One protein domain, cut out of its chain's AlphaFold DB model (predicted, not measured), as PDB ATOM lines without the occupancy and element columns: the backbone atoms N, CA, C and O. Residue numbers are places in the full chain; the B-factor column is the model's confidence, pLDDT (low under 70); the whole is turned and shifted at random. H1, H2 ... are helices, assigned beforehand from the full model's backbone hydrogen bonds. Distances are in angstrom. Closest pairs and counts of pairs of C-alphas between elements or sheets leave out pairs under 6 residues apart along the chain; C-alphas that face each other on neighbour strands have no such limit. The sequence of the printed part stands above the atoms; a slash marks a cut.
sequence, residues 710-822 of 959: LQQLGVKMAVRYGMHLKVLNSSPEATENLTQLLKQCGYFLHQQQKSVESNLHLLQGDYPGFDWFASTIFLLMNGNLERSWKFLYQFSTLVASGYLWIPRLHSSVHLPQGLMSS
ATOM      1  N   LEU A 710      37.789 -14.232 -15.647       83.38
ATOM      2  CA  LEU A 710      37.919 -12.821 -15.264       83.38
ATOM      3  C   LEU A 710      39.368 -12.478 -14.877       83.38
ATOM      4  O   LEU A 710      39.962 -11.549 -15.425       83.38
ATOM      5  N   GLN A 711      39.980 -13.271 -13.994       79.88
ATOM      6  CA  GLN A 711      41.373 -13.080 -13.583       79.88
ATOM      7  C   GLN A 711      42.375 -13.355 -14.717       79.88
ATOM      8  O   GLN A 711      43.382 -12.659 -14.816       79.88
ATOM      9  N   GLN A 712      42.114 -14.320 -15.605       78.75
ATOM     10  CA  GLN A 712      42.967 -14.586 -16.774       78.75
ATOM     11  C   GLN A 712      42.948 -13.417 -17.774       78.75
ATOM     12  O   GLN A 712      43.989 -13.060 -18.332       78.75
ATOM     13  N   LEU A 713      41.788 -12.783 -17.971       75.94
ATOM     14  CA  LEU A 713      41.669 -11.552 -18.753       75.94
ATOM     15  C   LEU A 713      42.403 -10.384 -18.067       75.94
ATOM     16  O   LEU A 713      43.133  -9.652 -18.736       75.94
ATOM     17  N   GLY A 714      42.305 -10.278 -16.736       79.44
ATOM     18  CA  GLY A 714      43.087  -9.343 -15.920       79.44
ATOM     19  C   GLY A 714      44.606  -9.508 -16.080       79.44
ATOM     20  O   GLY A 714      45.306  -8.517 -16.268       79.44
ATOM     21  N   VAL A 715      45.127 -10.743 -16.121       83.50
ATOM     22  CA  VAL A 715      46.554 -11.012 -16.405       83.50
ATOM     23  C   VAL A 715      46.947 -10.522 -17.800       83.50
ATOM     24  O   VAL A 715      47.914  -9.770 -17.926       83.50
ATOM     25  N   LYS A 716      46.186 -10.888 -18.846       81.06
ATOM     26  CA  LYS A 716      46.430 -10.423 -20.230       81.06
ATOM     27  C   LYS A 716      46.465  -8.885 -20.307       81.06
ATOM     28  O   LYS A 716      47.286  -8.313 -21.025       81.06
ATOM     29  N   MET A 717      45.590  -8.221 -19.553       81.56
ATOM     30  CA  MET A 717      45.466  -6.766 -19.457       81.56
ATOM     31  C   MET A 717      46.636  -6.111 -18.692       81.56
ATOM     32  O   MET A 717      47.230  -5.154 -19.190       81.56
ATOM     33  N   ALA A 718      47.027  -6.653 -17.536       86.00
ATOM     34  CA  ALA A 718      48.145  -6.154 -16.734       86.00
ATOM     35  C   ALA A 718      49.503  -6.309 -17.440       86.00
ATOM     36  O   ALA A 718      50.318  -5.386 -17.425       86.00
ATOM     37  N   VAL A 719      49.732  -7.439 -18.123       84.38
ATOM     38  CA  VAL A 719      50.947  -7.651 -18.928       84.38
ATOM     39  C   VAL A 719      51.001  -6.673 -20.103       84.38
ATOM     40  O   VAL A 719      52.050  -6.076 -20.334       84.38
ATOM     41  N   ARG A 720      49.882  -6.428 -20.804       80.44
ATOM     42  CA  ARG A 720      49.820  -5.423 -21.884       80.44
ATOM     43  C   ARG A 720      50.253  -4.037 -21.392       80.44
ATOM     44  O   ARG A 720      51.065  -3.395 -22.055       80.44
ATOM     45  N   TYR A 721      49.763  -3.604 -20.229       84.06
ATOM     46  CA  TYR A 721      50.151  -2.320 -19.635       84.06
ATOM     47  C   TYR A 721      51.639  -2.293 -19.239       84.06
ATOM     48  O   TYR A 721      52.348  -1.356 -19.591       84.06
ATOM     49  N   GLY A 722      52.164  -3.358 -18.624       84.12
ATOM     50  CA  GLY A 722      53.592  -3.460 -18.293       84.12
ATOM     51  C   GLY A 722      54.541  -3.462 -19.501       84.12
ATOM     52  O   GLY A 722      55.638  -2.904 -19.423       84.12
ATOM     53  N   MET A 723      54.119  -4.043 -20.631       82.94
ATOM     54  CA  MET A 723      54.851  -3.961 -21.904       82.94
ATOM     55  C   MET A 723      54.801  -2.538 -22.492       82.94
ATOM     56  O   MET A 723      55.818  -2.047 -22.978       82.94
ATOM     57  N   HIS A 724      53.652  -1.852 -22.415       82.19
ATOM     58  CA  HIS A 724      53.483  -0.453 -22.855       82.19
ATOM     59  C   HIS A 724      54.364   0.519 -22.055       82.19
ATOM     60  O   HIS A 724      55.084   1.331 -22.634       82.19
ATOM     61  N   LEU A 725      54.398   0.350 -20.728       86.69
ATOM     62  CA  LEU A 725      55.294   1.061 -19.807       86.69
ATOM     63  C   LEU A 725      56.782   0.697 -19.970       86.69
ATOM     64  O   LEU A 725      57.636   1.359 -19.383       86.69
ATOM     65  N   LYS A 726      57.111  -0.352 -20.741       86.69
ATOM     66  CA  LYS A 726      58.474  -0.888 -20.937       86.69
ATOM     67  C   LYS A 726      59.160  -1.346 -19.638       86.69
ATOM     68  O   LYS A 726      60.385  -1.382 -19.567       86.69
ATOM     69  N   VAL A 727      58.374  -1.732 -18.627       89.38
ATOM     70  CA  VAL A 727      58.865  -2.370 -17.385       89.38
ATOM     71  C   VAL A 727      58.897  -3.902 -17.484       89.38
ATOM     72  O   VAL A 727      59.477  -4.568 -16.629       89.38
ATOM     73  N   LEU A 728      58.300  -4.466 -18.541       86.94
ATOM     74  CA  LEU A 728      58.356  -5.883 -18.897       86.94
ATOM     75  C   LEU A 728      59.104  -6.081 -20.224       86.94
ATOM     76  O   LEU A 728      58.882  -5.346 -21.185       86.94
ATOM     77  N   ASN A 729      59.955  -7.112 -20.285       77.19
ATOM     78  CA  ASN A 729      60.770  -7.431 -21.466       77.19
ATOM     79  C   ASN A 729      60.134  -8.487 -22.392       77.19
ATOM     80  O   ASN A 729      60.448  -8.534 -23.578       77.19
ATOM     81  N   SER A 730      59.279  -9.361 -21.851       79.06
ATOM     82  CA  SER A 730      58.755 -10.549 -22.537       79.06
ATOM     83  C   SER A 730      57.310 -10.813 -22.116       79.06
ATOM     84  O   SER A 730      57.036 -11.109 -20.955       79.06
ATOM     85  N   SER A 731      56.376 -10.709 -23.065       75.94
ATOM     86  CA  SER A 731      54.941 -10.912 -22.824       75.94
ATOM     87  C   SER A 731      54.572 -12.330 -22.336       75.94
ATOM     88  O   SER A 731      53.884 -12.427 -21.317       75.94
ATOM     89  N   PRO A 732      55.014 -13.443 -22.970       78.19
ATOM     90  CA  PRO A 732      54.629 -14.782 -22.512       78.19
ATOM     91  C   PRO A 732      55.218 -15.121 -21.136       78.19
ATOM     92  O   PRO A 732      54.492 -15.585 -20.261       78.19
ATOM     93  N   GLU A 733      56.493 -14.802 -20.905       81.00
ATOM     94  CA  GLU A 733      57.175 -15.032 -19.624       81.00
ATOM     95  C   GLU A 733      56.533 -14.219 -18.489       81.00
ATOM     96  O   GLU A 733      56.260 -14.748 -17.413       81.00
ATOM     97  N   ALA A 734      56.212 -12.943 -18.731       82.88
ATOM     98  CA  ALA A 734      55.507 -12.122 -17.751       82.88
ATOM     99  C   ALA A 734      54.069 -12.610 -17.493       82.88
ATOM    100  O   ALA A 734      53.586 -12.498 -16.368       82.88
ATOM    101  N   THR A 735      53.400 -13.185 -18.499       82.75
ATOM    102  CA  THR A 735      52.072 -13.804 -18.348       82.75
ATOM    103  C   THR A 735      52.144 -15.039 -17.452       82.75
ATOM    104  O   THR A 735      51.313 -15.176 -16.552       82.75
ATOM    105  N   GLU A 736      53.140 -15.907 -17.636       85.19
ATOM    106  CA  GLU A 736      53.351 -17.082 -16.782       85.19
ATOM    107  C   GLU A 736      53.747 -16.681 -15.352       85.19
ATOM    108  O   GLU A 736      53.092 -17.101 -14.395       85.19
ATOM    109  N   ASN A 737      54.725 -15.782 -15.198       87.44
ATOM    110  CA  ASN A 737      55.188 -15.298 -13.895       87.44
ATOM    111  C   ASN A 737      54.080 -14.578 -13.102       87.44
ATOM    112  O   ASN A 737      53.905 -14.859 -11.915       87.44
ATOM    113  N   LEU A 738      53.285 -13.698 -13.729       88.75
ATOM    114  CA  LEU A 738      52.144 -13.059 -13.058       88.75
ATOM    115  C   LEU A 738      51.048 -14.082 -12.730       88.75
ATOM    116  O   LEU A 738      50.493 -14.059 -11.633       88.75
ATOM    117  N   THR A 739      50.780 -15.031 -13.632       86.50
ATOM    118  CA  THR A 739      49.842 -16.134 -13.371       86.50
ATOM    119  C   THR A 739      50.277 -16.964 -12.160       86.50
ATOM    120  O   THR A 739      49.438 -17.328 -11.336       86.50
ATOM    121  N   GLN A 740      51.573 -17.250 -12.009       82.69
ATOM    122  CA  GLN A 740      52.110 -17.971 -10.855       82.69
ATOM    123  C   GLN A 740      52.041 -17.135  -9.570       82.69
ATOM    124  O   GLN A 740      51.617 -17.662  -8.538       82.69
ATOM    125  N   LEU A 741      52.373 -15.840  -9.631       86.56
ATOM    126  CA  LEU A 741      52.270 -14.925  -8.490       86.56
ATOM    127  C   LEU A 741      50.832 -14.849  -7.961       86.56
ATOM    128  O   LEU A 741      50.612 -14.996  -6.761       86.56
ATOM    129  N   LEU A 742      49.846 -14.666  -8.843       86.81
ATOM    130  CA  LEU A 742      48.440 -14.560  -8.441       86.81
ATOM    131  C   LEU A 742      47.901 -15.866  -7.841       86.81
ATOM    132  O   LEU A 742      47.113 -15.817  -6.902       86.81
ATOM    133  N   LYS A 743      48.373 -17.031  -8.303       82.38
ATOM    134  CA  LYS A 743      48.056 -18.326  -7.673       82.38
ATOM    135  C   LYS A 743      48.667 -18.457  -6.275       82.38
ATOM    136  O   LYS A 743      47.985 -18.923  -5.366       82.38
ATOM    137  N   GLN A 744      49.920 -18.031  -6.086       80.31
ATOM    138  CA  GLN A 744      50.564 -17.994  -4.763       80.31
ATOM    139  C   GLN A 744      49.812 -17.053  -3.809       80.31
ATOM    140  O   GLN A 744      49.545 -17.422  -2.667       80.31
ATOM    141  N   CYS A 745      49.405 -15.880  -4.304       83.50
ATOM    142  CA  CYS A 745      48.596 -14.912  -3.571       83.50
ATOM    143  C   CYS A 745      47.230 -15.490  -3.183       83.50
ATOM    144  O   CYS A 745      46.909 -15.514  -2.000       83.50
ATOM    145  N   GLY A 746      46.460 -16.021  -4.139       78.06
ATOM    146  CA  GLY A 746      45.150 -16.625  -3.878       78.06
ATOM    147  C   GLY A 746      45.218 -17.759  -2.853       78.06
ATOM    148  O   GLY A 746      44.484 -17.743  -1.871       78.06
ATOM    149  N   TYR A 747      46.174 -18.682  -3.005       73.38
ATOM    150  CA  TYR A 747      46.384 -19.774  -2.050       73.38
ATOM    151  C   TYR A 747      46.740 -19.279  -0.634       73.38
ATOM    152  O   TYR A 747      46.229 -19.802   0.354       73.38
ATOM    153  N   PHE A 748      47.585 -18.250  -0.518       75.50
ATOM    154  CA  PHE A 748      47.952 -17.640   0.765       75.50
ATOM    155  C   PHE A 748      46.798 -16.867   1.419       75.50
ATOM    156  O   PHE A 748      46.629 -16.931   2.637       75.50
ATOM    157  N   LEU A 749      45.988 -16.159   0.630       79.94
ATOM    158  CA  LEU A 749      44.828 -15.423   1.132       79.94
ATOM    159  C   LEU A 749      43.685 -16.363   1.536       79.94
ATOM    160  O   LEU A 749      43.075 -16.134   2.577       79.94
ATOM    161  N   HIS A 750      43.477 -17.474   0.823       76.25
ATOM    162  CA  HIS A 750      42.510 -18.510   1.201       76.25
ATOM    163  C   HIS A 750      42.857 -19.171   2.556       76.25
ATOM    164  O   HIS A 750      41.963 -19.587   3.292       76.25
ATOM    165  N   GLN A 751      44.135 -19.220   2.961       70.25
ATOM    166  CA  GLN A 751      44.517 -19.632   4.328       70.25
ATOM    167  C   GLN A 751      44.123 -18.604   5.408       70.25
ATOM    168  O   GLN A 751      44.053 -18.947   6.586       70.25
ATOM    169  N   GLN A 752      43.875 -17.350   5.021       72.50
ATOM    170  CA  GLN A 752      43.459 -16.240   5.890       72.50
ATOM    171  C   GLN A 752      41.962 -15.915   5.740       72.50
ATOM    172  O   GLN A 752      41.526 -14.855   6.187       72.50
ATOM    173  N   GLN A 753      41.163 -16.809   5.149       79.25
ATOM    174  CA  GLN A 753      39.733 -16.610   4.894       79.25
ATOM    175  C   GLN A 753      38.839 -17.578   5.681       79.25
ATOM    176  O   GLN A 753      39.266 -18.645   6.123       79.25
ATOM    177  N   LYS A 754      37.575 -17.184   5.867       72.25
ATOM    178  CA  LYS A 754      36.484 -18.011   6.402       72.25
ATOM    179  C   LYS A 754      35.329 -18.038   5.409       72.25
ATOM    180  O   LYS A 754      35.006 -17.020   4.808       72.25
ATOM    181  N   SER A 755      34.654 -19.177   5.307       73.19
ATOM    182  CA  SER A 755      33.333 -19.254   4.685       73.19
ATOM    183  C   SER A 755      32.334 -18.408   5.481       73.19
ATOM    184  O   SER A 755      32.190 -18.607   6.690       73.19
ATOM    185  N   VAL A 756      31.640 -17.492   4.809       73.94
ATOM    186  CA  VAL A 756      30.546 -16.701   5.384       73.94
ATOM    187  C   VAL A 756      29.240 -17.188   4.769       73.94
ATOM    188  O   VAL A 756      29.066 -17.121   3.556       73.94
ATOM    189  N   GLU A 757      28.312 -17.667   5.594       72.94
ATOM    190  CA  GLU A 757      26.944 -17.940   5.144       72.94
ATOM    191  C   GLU A 757      26.242 -16.598   4.895       72.94
ATOM    192  O   GLU A 757      26.045 -15.805   5.818       72.94
ATOM    193  N   SER A 758      25.939 -16.295   3.630       81.25
ATOM    194  CA  SER A 758      25.310 -15.036   3.225       81.25
ATOM    195  C   SER A 758      24.543 -15.171   1.911       81.25
ATOM    196  O   SER A 758      24.961 -15.883   0.995       81.25
ATOM    197  N   ASN A 759      23.455 -14.410   1.804       79.38
ATOM    198  CA  ASN A 759      22.659 -14.267   0.584       79.38
ATOM    199  C   ASN A 759      23.304 -13.311  -0.444       79.38
ATOM    200  O   ASN A 759      22.785 -13.186  -1.547       79.38
ATOM    201  N   LEU A 760      24.399 -12.627  -0.085       84.50
ATOM    202  CA  LEU A 760      25.151 -11.731  -0.970       84.50
ATOM    203  C   LEU A 760      26.156 -12.526  -1.809       84.50
ATOM    204  O   LEU A 760      27.058 -13.159  -1.250       84.50
ATOM    205  N   HIS A 761      26.061 -12.446  -3.135       82.56
ATOM    206  CA  HIS A 761      26.994 -13.109  -4.047       82.56
ATOM    207  C   HIS A 761      28.432 -12.604  -3.871       82.56
ATOM    208  O   HIS A 761      29.374 -13.380  -4.003       82.56
ATOM    209  N   LEU A 762      28.628 -11.333  -3.498       83.38
ATOM    210  CA  LEU A 762      29.950 -10.757  -3.231       83.38
ATOM    211  C   LEU A 762      30.695 -11.468  -2.087       83.38
ATOM    212  O   LEU A 762      31.913 -11.357  -2.017       83.38
ATOM    213  N   LEU A 763      29.995 -12.166  -1.181       81.06
ATOM    214  CA  LEU A 763      30.589 -12.901  -0.054       81.06
ATOM    215  C   LEU A 763      30.720 -14.416  -0.307       81.06
ATOM    216  O   LEU A 763      31.273 -15.130   0.532       81.06
ATOM    217  N   GLN A 764      30.235 -14.915  -1.447       77.69
ATOM    218  CA  GLN A 764      30.210 -16.342  -1.772       77.69
ATOM    219  C   GLN A 764      31.509 -16.774  -2.474       77.69
ATOM    220  O   GLN A 764      31.665 -16.622  -3.682       77.69
ATOM    221  N   GLY A 765      32.433 -17.366  -1.710       73.12
ATOM    222  CA  GLY A 765      33.666 -17.972  -2.232       73.12
ATOM    223  C   GLY A 765      34.867 -17.020  -2.323       73.12
ATOM    224  O   GLY A 765      35.052 -16.149  -1.468       73.12
ATOM    225  N   ASP A 766      35.713 -17.243  -3.334       74.25
ATOM    226  CA  ASP A 766      36.936 -16.470  -3.605       74.25
ATOM    227  C   ASP A 766      36.643 -14.987  -3.926       74.25
ATOM    228  O   ASP A 766      35.509 -14.591  -4.190       74.25
ATOM    229  N   TYR A 767      37.680 -14.138  -3.922       82.75
ATOM    230  CA  TYR A 767      37.519 -12.710  -4.222       82.75
ATOM    231  C   TYR A 767      37.002 -12.475  -5.662       82.75
ATOM    232  O   TYR A 767      37.672 -12.886  -6.615       82.75
ATOM    233  N   PRO A 768      35.872 -11.758  -5.847       83.00
ATOM    234  CA  PRO A 768      35.178 -11.674  -7.139       83.00
ATOM    235  C   PRO A 768      35.788 -10.703  -8.167       83.00
ATOM    236  O   PRO A 768      35.352 -10.676  -9.316       83.00
ATOM    237  N   GLY A 769      36.762  -9.874  -7.778       85.19
ATOM    238  CA  GLY A 769      37.454  -8.944  -8.683       85.19
ATOM    239  C   GLY A 769      38.818  -9.457  -9.155       85.19
ATOM    240  O   GLY A 769      39.211 -10.597  -8.892       85.19
ATOM    241  N   PHE A 770      39.593  -8.583  -9.800       89.00
ATOM    242  CA  PHE A 770      41.001  -8.851 -10.106       89.00
ATOM    243  C   PHE A 770      41.943  -8.250  -9.049       89.00
ATOM    244  O   PHE A 770      41.626  -7.253  -8.397       89.00
ATOM    245  N   ASP A 771      43.120  -8.856  -8.861       90.75
ATOM    246  CA  ASP A 771      44.132  -8.364  -7.922       90.75
ATOM    247  C   ASP A 771      45.039  -7.318  -8.591       90.75
ATOM    248  O   ASP A 771      46.182  -7.573  -8.995       90.75
ATOM    249  N   TRP A 772      44.490  -6.109  -8.717       93.69
ATOM    250  CA  TRP A 772      45.195  -4.932  -9.229       93.69
ATOM    251  C   TRP A 772      46.436  -4.590  -8.404       93.69
ATOM    252  O   TRP A 772      47.418  -4.097  -8.962       93.69
ATOM    253  N   PHE A 773      46.440  -4.878  -7.099       94.88
ATOM    254  CA  PHE A 773      47.563  -4.540  -6.231       94.88
ATOM    255  C   PHE A 773      48.743  -5.495  -6.418       94.88
ATOM    256  O   PHE A 773      49.847  -5.026  -6.691       94.88
ATOM    257  N   ALA A 774      48.533  -6.815  -6.360       93.19
ATOM    258  CA  ALA A 774      49.603  -7.778  -6.635       93.19
ATOM    259  C   ALA A 774      50.167  -7.607  -8.057       93.19
ATOM    260  O   ALA A 774      51.381  -7.673  -8.252       93.19
ATOM    261  N   SER A 775      49.305  -7.281  -9.027       93.75
ATOM    262  CA  SER A 775      49.713  -6.934 -10.394       93.75
ATOM    263  C   SER A 775      50.537  -5.639 -10.455       93.75
ATOM    264  O   SER A 775      51.545  -5.583 -11.154       93.75
ATOM    265  N   THR A 776      50.178  -4.610  -9.681       95.44
ATOM    266  CA  THR A 776      50.958  -3.360  -9.585       95.44
ATOM    267  C   THR A 776      52.322  -3.595  -8.925       95.44
ATOM    268  O   THR A 776      53.330  -3.097  -9.422       95.44
ATOM    269  N   ILE A 777      52.398  -4.413  -7.867       95.94
ATOM    270  CA  ILE A 777      53.677  -4.820  -7.261       95.94
ATOM    271  C   ILE A 777      54.538  -5.613  -8.257       95.94
ATOM    272  O   ILE A 777      55.745  -5.390  -8.327       95.94
ATOM    273  N   PHE A 778      53.942  -6.489  -9.069       95.12
ATOM    274  CA  PHE A 778      54.661  -7.229 -10.110       95.12
ATOM    275  C   PHE A 778      55.310  -6.310 -11.153       95.12
ATOM    276  O   PHE A 778      56.479  -6.497 -11.503       95.12
ATOM    277  N   LEU A 779      54.593  -5.274 -11.601       93.88
ATOM    278  CA  LEU A 779      55.135  -4.258 -12.507       93.88
ATOM    279  C   LEU A 779      56.222  -3.397 -11.834       93.88
ATOM    280  O   LEU A 779      57.268  -3.172 -12.438       93.88
ATOM    281  N   LEU A 780      56.043  -3.002 -10.566       93.50
ATOM    282  CA  LEU A 780      57.063  -2.302  -9.761       93.50
ATOM    283  C   LEU A 780      58.361  -3.110  -9.576       93.50
ATOM    284  O   LEU A 780      59.429  -2.533  -9.388       93.50
ATOM    285  N   MET A 781      58.279  -4.440  -9.626       93.94
ATOM    286  CA  MET A 781      59.422  -5.354  -9.521       93.94
ATOM    287  C   MET A 781      59.970  -5.787 -10.894       93.94
ATOM    288  O   MET A 781      60.718  -6.767 -10.967       93.94
ATOM    289  N   ASN A 782      59.618  -5.074 -11.974       91.19
ATOM    290  CA  ASN A 782      59.998  -5.357 -13.366       91.19
ATOM    291  C   ASN A 782      59.693  -6.809 -13.793       91.19
ATOM    292  O   ASN A 782      60.512  -7.478 -14.424       91.19
ATOM    293  N   GLY A 783      58.535  -7.334 -13.379       88.75
ATOM    294  CA  GLY A 783      58.080  -8.687 -13.706       88.75
ATOM    295  C   GLY A 783      58.771  -9.825 -12.945       88.75
ATOM    296  O   GLY A 783      58.596 -10.992 -13.292       88.75
ATOM    297  N   ASN A 784      59.566  -9.529 -11.910       91.12
ATOM    298  CA  ASN A 784      60.258 -10.564 -11.144       91.12
ATOM    299  C   ASN A 784      59.344 -11.213 -10.084       91.12
ATOM    300  O   ASN A 784      59.019 -10.595  -9.064       91.12
ATOM    301  N   LEU A 785      58.982 -12.483 -10.303       87.19
ATOM    302  CA  LEU A 785      58.131 -13.292  -9.418       87.19
ATOM    303  C   LEU A 785      58.602 -13.286  -7.951       87.19
ATOM    304  O   LEU A 785      57.834 -12.917  -7.063       87.19
ATOM    305  N   GLU A 786      59.861 -13.651  -7.688       86.62
ATOM    306  CA  GLU A 786      60.377 -13.830  -6.322       86.62
ATOM    307  C   GLU A 786      60.371 -12.536  -5.501       86.62
ATOM    308  O   GLU A 786      59.968 -12.538  -4.336       86.62
ATOM    309  N   ARG A 787      60.794 -11.413  -6.099       92.38
ATOM    310  CA  ARG A 787      60.774 -10.093  -5.448       92.38
ATOM    311  C   ARG A 787      59.349  -9.637  -5.158       92.38
ATOM    312  O   ARG A 787      59.095  -9.126  -4.069       92.38
ATOM    313  N   SER A 788      58.432  -9.868  -6.097       93.06
ATOM    314  CA  SER A 788      57.011  -9.533  -5.951       93.06
ATOM    315  C   SER A 788      56.374 -10.322  -4.810       93.06
ATOM    316  O   SER A 788      55.775  -9.735  -3.911       93.06
ATOM    317  N   TRP A 789      56.579 -11.644  -4.790       87.31
ATOM    318  CA  TRP A 789      56.088 -12.511  -3.722       87.31
ATOM    319  C   TRP A 789      56.688 -12.139  -2.362       87.31
ATOM    320  O   TRP A 789      55.958 -11.972  -1.387       87.31
ATOM    321  N   LYS A 790      58.010 -11.928  -2.294       86.62
ATOM    322  CA  LYS A 790      58.696 -11.517  -1.062       86.62
ATOM    323  C   LYS A 790      58.165 -10.187  -0.524       86.62
ATOM    324  O   LYS A 790      57.959 -10.080   0.684       86.62
ATOM    325  N   PHE A 791      57.917  -9.203  -1.394       92.06
ATOM    326  CA  PHE A 791      57.291  -7.944  -0.996       92.06
ATOM    327  C   PHE A 791      55.881  -8.179  -0.449       92.06
ATOM    328  O   PHE A 791      55.604  -7.758   0.667       92.06
ATOM    329  N   LEU A 792      55.006  -8.875  -1.186       88.88
ATOM    330  CA  LEU A 792      53.609  -9.092  -0.785       88.88
ATOM    331  C   LEU A 792      53.495  -9.862   0.539       88.88
ATOM    332  O   LEU A 792      52.735  -9.463   1.421       88.88
ATOM    333  N   TYR A 793      54.314 -10.901   0.721       80.75
ATOM    334  CA  TYR A 793      54.390 -11.674   1.961       80.75
ATOM    335  C   TYR A 793      54.874 -10.834   3.156       80.75
ATOM    336  O   TYR A 793      54.327 -10.932   4.251       80.75
ATOM    337  N   GLN A 794      55.876  -9.967   2.974       83.50
ATOM    338  CA  GLN A 794      56.311  -9.057   4.042       83.50
ATOM    339  C   GLN A 794      55.268  -7.959   4.309       83.50
ATOM    340  O   GLN A 794      54.954  -7.660   5.463       83.50
ATOM    341  N   PHE A 795      54.679  -7.397   3.254       86.94
ATOM    342  CA  PHE A 795      53.671  -6.343   3.314       86.94
ATOM    343  C   PHE A 795      52.380  -6.801   4.004       86.94
ATOM    344  O   PHE A 795      51.774  -6.007   4.722       86.94
ATOM    345  N   SER A 796      51.997  -8.082   3.894       82.44
ATOM    346  CA  SER A 796      50.820  -8.636   4.585       82.44
ATOM    347  C   SER A 796      50.876  -8.507   6.111       82.44
ATOM    348  O   SER A 796      49.843  -8.589   6.770       82.44
ATOM    349  N   THR A 797      52.064  -8.312   6.695       81.50
ATOM    350  CA  THR A 797      52.223  -8.070   8.140       81.50
ATOM    351  C   THR A 797      51.807  -6.657   8.567       81.50
ATOM    352  O   THR A 797      51.533  -6.426   9.744       81.50
ATOM    353  N   LEU A 798      51.715  -5.708   7.626       83.38
ATOM    354  CA  LEU A 798      51.353  -4.315   7.888       83.38
ATOM    355  C   LEU A 798      49.844  -4.093   7.739       83.38
ATOM    356  O   LEU A 798      49.230  -4.573   6.787       83.38
ATOM    357  N   VAL A 799      49.257  -3.259   8.606       79.19
ATOM    358  CA  VAL A 799      47.838  -2.841   8.521       79.19
ATOM    359  C   VAL A 799      47.510  -2.202   7.163       79.19
ATOM    360  O   VAL A 799      46.429  -2.425   6.622       79.19
ATOM    361  N   ALA A 800      48.466  -1.482   6.561       84.56
ATOM    362  CA  ALA A 800      48.335  -0.886   5.230       84.56
ATOM    363  C   ALA A 800      47.945  -1.901   4.136       84.56
ATOM    364  O   ALA A 800      47.235  -1.542   3.196       84.56
ATOM    365  N   SER A 801      48.333  -3.175   4.275       84.94
ATOM    366  CA  SER A 801      47.950  -4.219   3.317       84.94
ATOM    367  C   SER A 801      46.453  -4.496   3.280       84.94
ATOM    368  O   SER A 801      45.953  -4.847   2.223       84.94
ATOM    369  N   GLY A 802      45.708  -4.271   4.367       82.31
ATOM    370  CA  GLY A 802      44.251  -4.414   4.323       82.31
ATOM    371  C   GLY A 802      43.575  -3.393   3.397       82.31
ATOM    372  O   GLY A 802      42.524  -3.659   2.825       82.31
ATOM    373  N   TYR A 803      44.188  -2.225   3.219       88.88
ATOM    374  CA  TYR A 803      43.617  -1.128   2.440       88.88
ATOM    375  C   TYR A 803      44.092  -1.112   0.988       88.88
ATOM    376  O   TYR A 803      43.270  -0.922   0.094       88.88
ATOM    377  N   LEU A 804      45.391  -1.331   0.755       90.69
ATOM    378  CA  LEU A 804      45.960  -1.354  -0.596       90.69
ATOM    379  C   LEU A 804      45.700  -2.698  -1.293       90.69
ATOM    380  O   LEU A 804      45.379  -2.724  -2.477       90.69
ATOM    381  N   TRP A 805      45.804  -3.817  -0.568       90.56
ATOM    382  CA  TRP A 805      45.654  -5.166  -1.118       90.56
ATOM    383  C   TRP A 805      44.257  -5.718  -0.809       90.56
ATOM    384  O   TRP A 805      44.081  -6.623   0.000       90.56
ATOM    385  N   ILE A 806      43.243  -5.142  -1.454       86.88
ATOM    386  CA  ILE A 806      41.809  -5.378  -1.185       86.88
ATOM    387  C   ILE A 806      41.397  -6.865  -1.076       86.88
ATOM    388  O   ILE A 806      40.649  -7.176  -0.141       86.88
ATOM    389  N   PRO A 807      41.891  -7.806  -1.914       86.38
ATOM    390  CA  PRO A 807      41.614  -9.237  -1.750       86.38
ATOM    391  C   PRO A 807      41.962  -9.792  -0.360       86.38
ATOM    392  O   PRO A 807      41.339 -10.752   0.087       86.38
ATOM    393  N   ARG A 808      42.907  -9.178   0.369       84.69
ATOM    394  CA  ARG A 808      43.309  -9.599   1.719       84.69
ATOM    395  C   ARG A 808      42.241  -9.361   2.793       84.69
ATOM    396  O   ARG A 808      42.272 -10.041   3.820       84.69
ATOM    397  N   LEU A 809      41.313  -8.422   2.588       81.06
ATOM    398  CA  LEU A 809      40.180  -8.207   3.502       81.06
ATOM    399  C   LEU A 809      38.898  -8.924   3.068       81.06
ATOM    400  O   LEU A 809      37.982  -9.040   3.880       81.06
ATOM    401  N   HIS A 810      38.835  -9.455   1.846       83.75
ATOM    402  CA  HIS A 810      37.729 -10.312   1.416       83.75
ATOM    403  C   HIS A 810      37.625 -11.538   2.328       83.75
ATOM    404  O   HIS A 810      38.607 -12.265   2.468       83.75
ATOM    405  N   SER A 811      36.471 -11.723   2.980       78.56
ATOM    406  CA  SER A 811      36.149 -12.825   3.912       78.56
ATOM    407  C   SER A 811      37.242 -13.157   4.951       78.56
ATOM    408  O   SER A 811      37.411 -14.305   5.367       78.56
ATOM    409  N   SER A 812      38.020 -12.148   5.356       78.75
ATOM    410  CA  SER A 812      39.290 -12.318   6.069       78.75
ATOM    411  C   SER A 812      39.125 -12.597   7.562       78.75
ATOM    412  O   SER A 812      38.419 -11.869   8.261       78.75
ATOM    413  N   VAL A 813      39.869 -13.571   8.101       71.00
ATOM    414  CA  VAL A 813      39.868 -13.920   9.540       71.00
ATOM    415  C   VAL A 813      40.309 -12.781  10.460       71.00
ATOM    416  O   VAL A 813      40.099 -12.867  11.669       71.00
ATOM    417  N   HIS A 814      40.930 -11.742   9.898       73.81
ATOM    418  CA  HIS A 814      41.419 -10.565  10.611       73.81
ATOM    419  C   HIS A 814      40.375  -9.446  10.764       73.81
ATOM    420  O   HIS A 814      40.671  -8.453  11.426       73.81
ATOM    421  N   LEU A 815      39.182  -9.586  10.170       79.38
ATOM    422  CA  LEU A 815      38.073  -8.645  10.345       79.38
ATOM    423  C   LEU A 815      37.150  -9.051  11.511       79.38
ATOM    424  O   LEU A 815      36.850 -10.238  11.667       79.38
ATOM    425  N   PRO A 816      36.607  -8.082  12.275       81.38
ATOM    426  CA  PRO A 816      35.477  -8.307  13.173       81.38
ATOM    427  C   PRO A 816      34.283  -8.921  12.431       81.38
ATOM    428  O   PRO A 816      33.975  -8.524  11.304       81.38
ATOM    429  N   GLN A 817      33.574  -9.859  13.070       81.19
ATOM    430  CA  GLN A 817      32.534 -10.663  12.412       81.19
ATOM    431  C   GLN A 817      31.458  -9.806  11.726       81.19
ATOM    432  O   GLN A 817      31.161 -10.033  10.560       81.19
ATOM    433  N   GLY A 818      30.937  -8.780  12.410       80.94
ATOM    434  CA  GLY A 818      29.918  -7.878  11.858       80.94
ATOM    435  C   GLY A 818      30.414  -6.962  10.732       80.94
ATOM    436  O   GLY A 818      29.606  -6.390  10.008       80.94
ATOM    437  N   LEU A 819      31.729  -6.798  10.552       83.75
ATOM    438  CA  LEU A 819      32.299  -6.128   9.379       83.75
ATOM    439  C   LEU A 819      32.433  -7.124   8.220       83.75
ATOM    440  O   LEU A 819      32.017  -6.816   7.105       83.75
ATOM    441  N   MET A 820      32.912  -8.339   8.498       82.31
ATOM    442  CA  MET A 820      33.033  -9.430   7.524       82.31
ATOM    443  C   MET A 820      31.682  -9.813   6.898       82.31
ATOM    444  O   MET A 820      31.566  -9.873   5.678       82.31
ATOM    445  N   SER A 821      30.639 -10.002   7.714       84.75
ATOM    446  CA  SER A 821      29.298 -10.386   7.251       84.75
ATOM    447  C   SER A 821      28.496  -9.243   6.616       84.75
ATOM    448  O   SER A 821      27.402  -9.481   6.111       84.75
ATOM    449  N   SER A 822      28.997  -8.003   6.650       87.75
ATOM    450  CA  SER A 822      28.269  -6.840   6.125       87.75
ATOM    451  C   SER A 822      28.268  -6.750   4.597       87.75
ATOM    452  O   SER A 822      27.385  -6.116   4.033       87.75
TER     453      SER A 822
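AT A GLANCE: This is residues 710 to 822 of the 959 residues of the protein "protein broad-minded-like" of Lingula unguis (UniProt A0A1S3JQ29). Four helices gather at one end of an elongated model: H3 and H4 pack on the long H2, and H1 crosses H2 at residues 731 to 739. The long links, residues 751 to 771 and 805 to 816, reach toward the other end, where the tiny H6 lies; H5 is near H4. The printed part has 113 residues with six named helices, H1 to H6 in chain order, and no named strand, class all helix. It is compact, with a radius of gyration of the C-alphas of 14.7 A and spans of 45 by 27 by 19 A.

HOW THE PARTS SIT: Start at H1, residues 710 to 724, which touches H2, residues 731 to 750, closest at C-alphas 719 and 735, 6.3 A apart, at a steep tilt of 46 degrees, opposite ways. H3, residues 772 to 780, touches H2 with the C-alphas of Leu 738 and Phe 778 closest, 7.0 A apart. H1 and H3 only just touch, with 3 pairs of C-alphas within 8 A, Gly 722 and Leu 779 closest at 6.0 A. H4, residues 785 to 795, touches H2 at a shallow tilt of 30 degrees, the same way, with C-alphas 737 and 785 closest, 5.7 A apart. H5, residues 800 to 804, is close to H4 but not clearly touching, C-alphas 795 and 801 closest at 6.1 A. H6, residues 817 to 820, touches no helix. In H1 to H5 every O i to N i+4 pair is within hydrogen-bond range; H6 is too short for one.

IN THESE COORDINATES: Find C-alpha 710 at (37.919, -12.821, -15.264); from there H1 runs 21.3 A. H2 spans 28.1 A from (54.941, -10.912, -22.824), H3 12.2 A and H4 15.2 A. H6 ends at C-alpha 820, (33.033, -9.430, 7.524).

THE WHOLE: C-alphas 729 and 818 are farthest apart, 45.4 A. The printed part has no cut; the links H2 to H3 and H5 to H6 are long. No printed residue is under 70 in pLDDT.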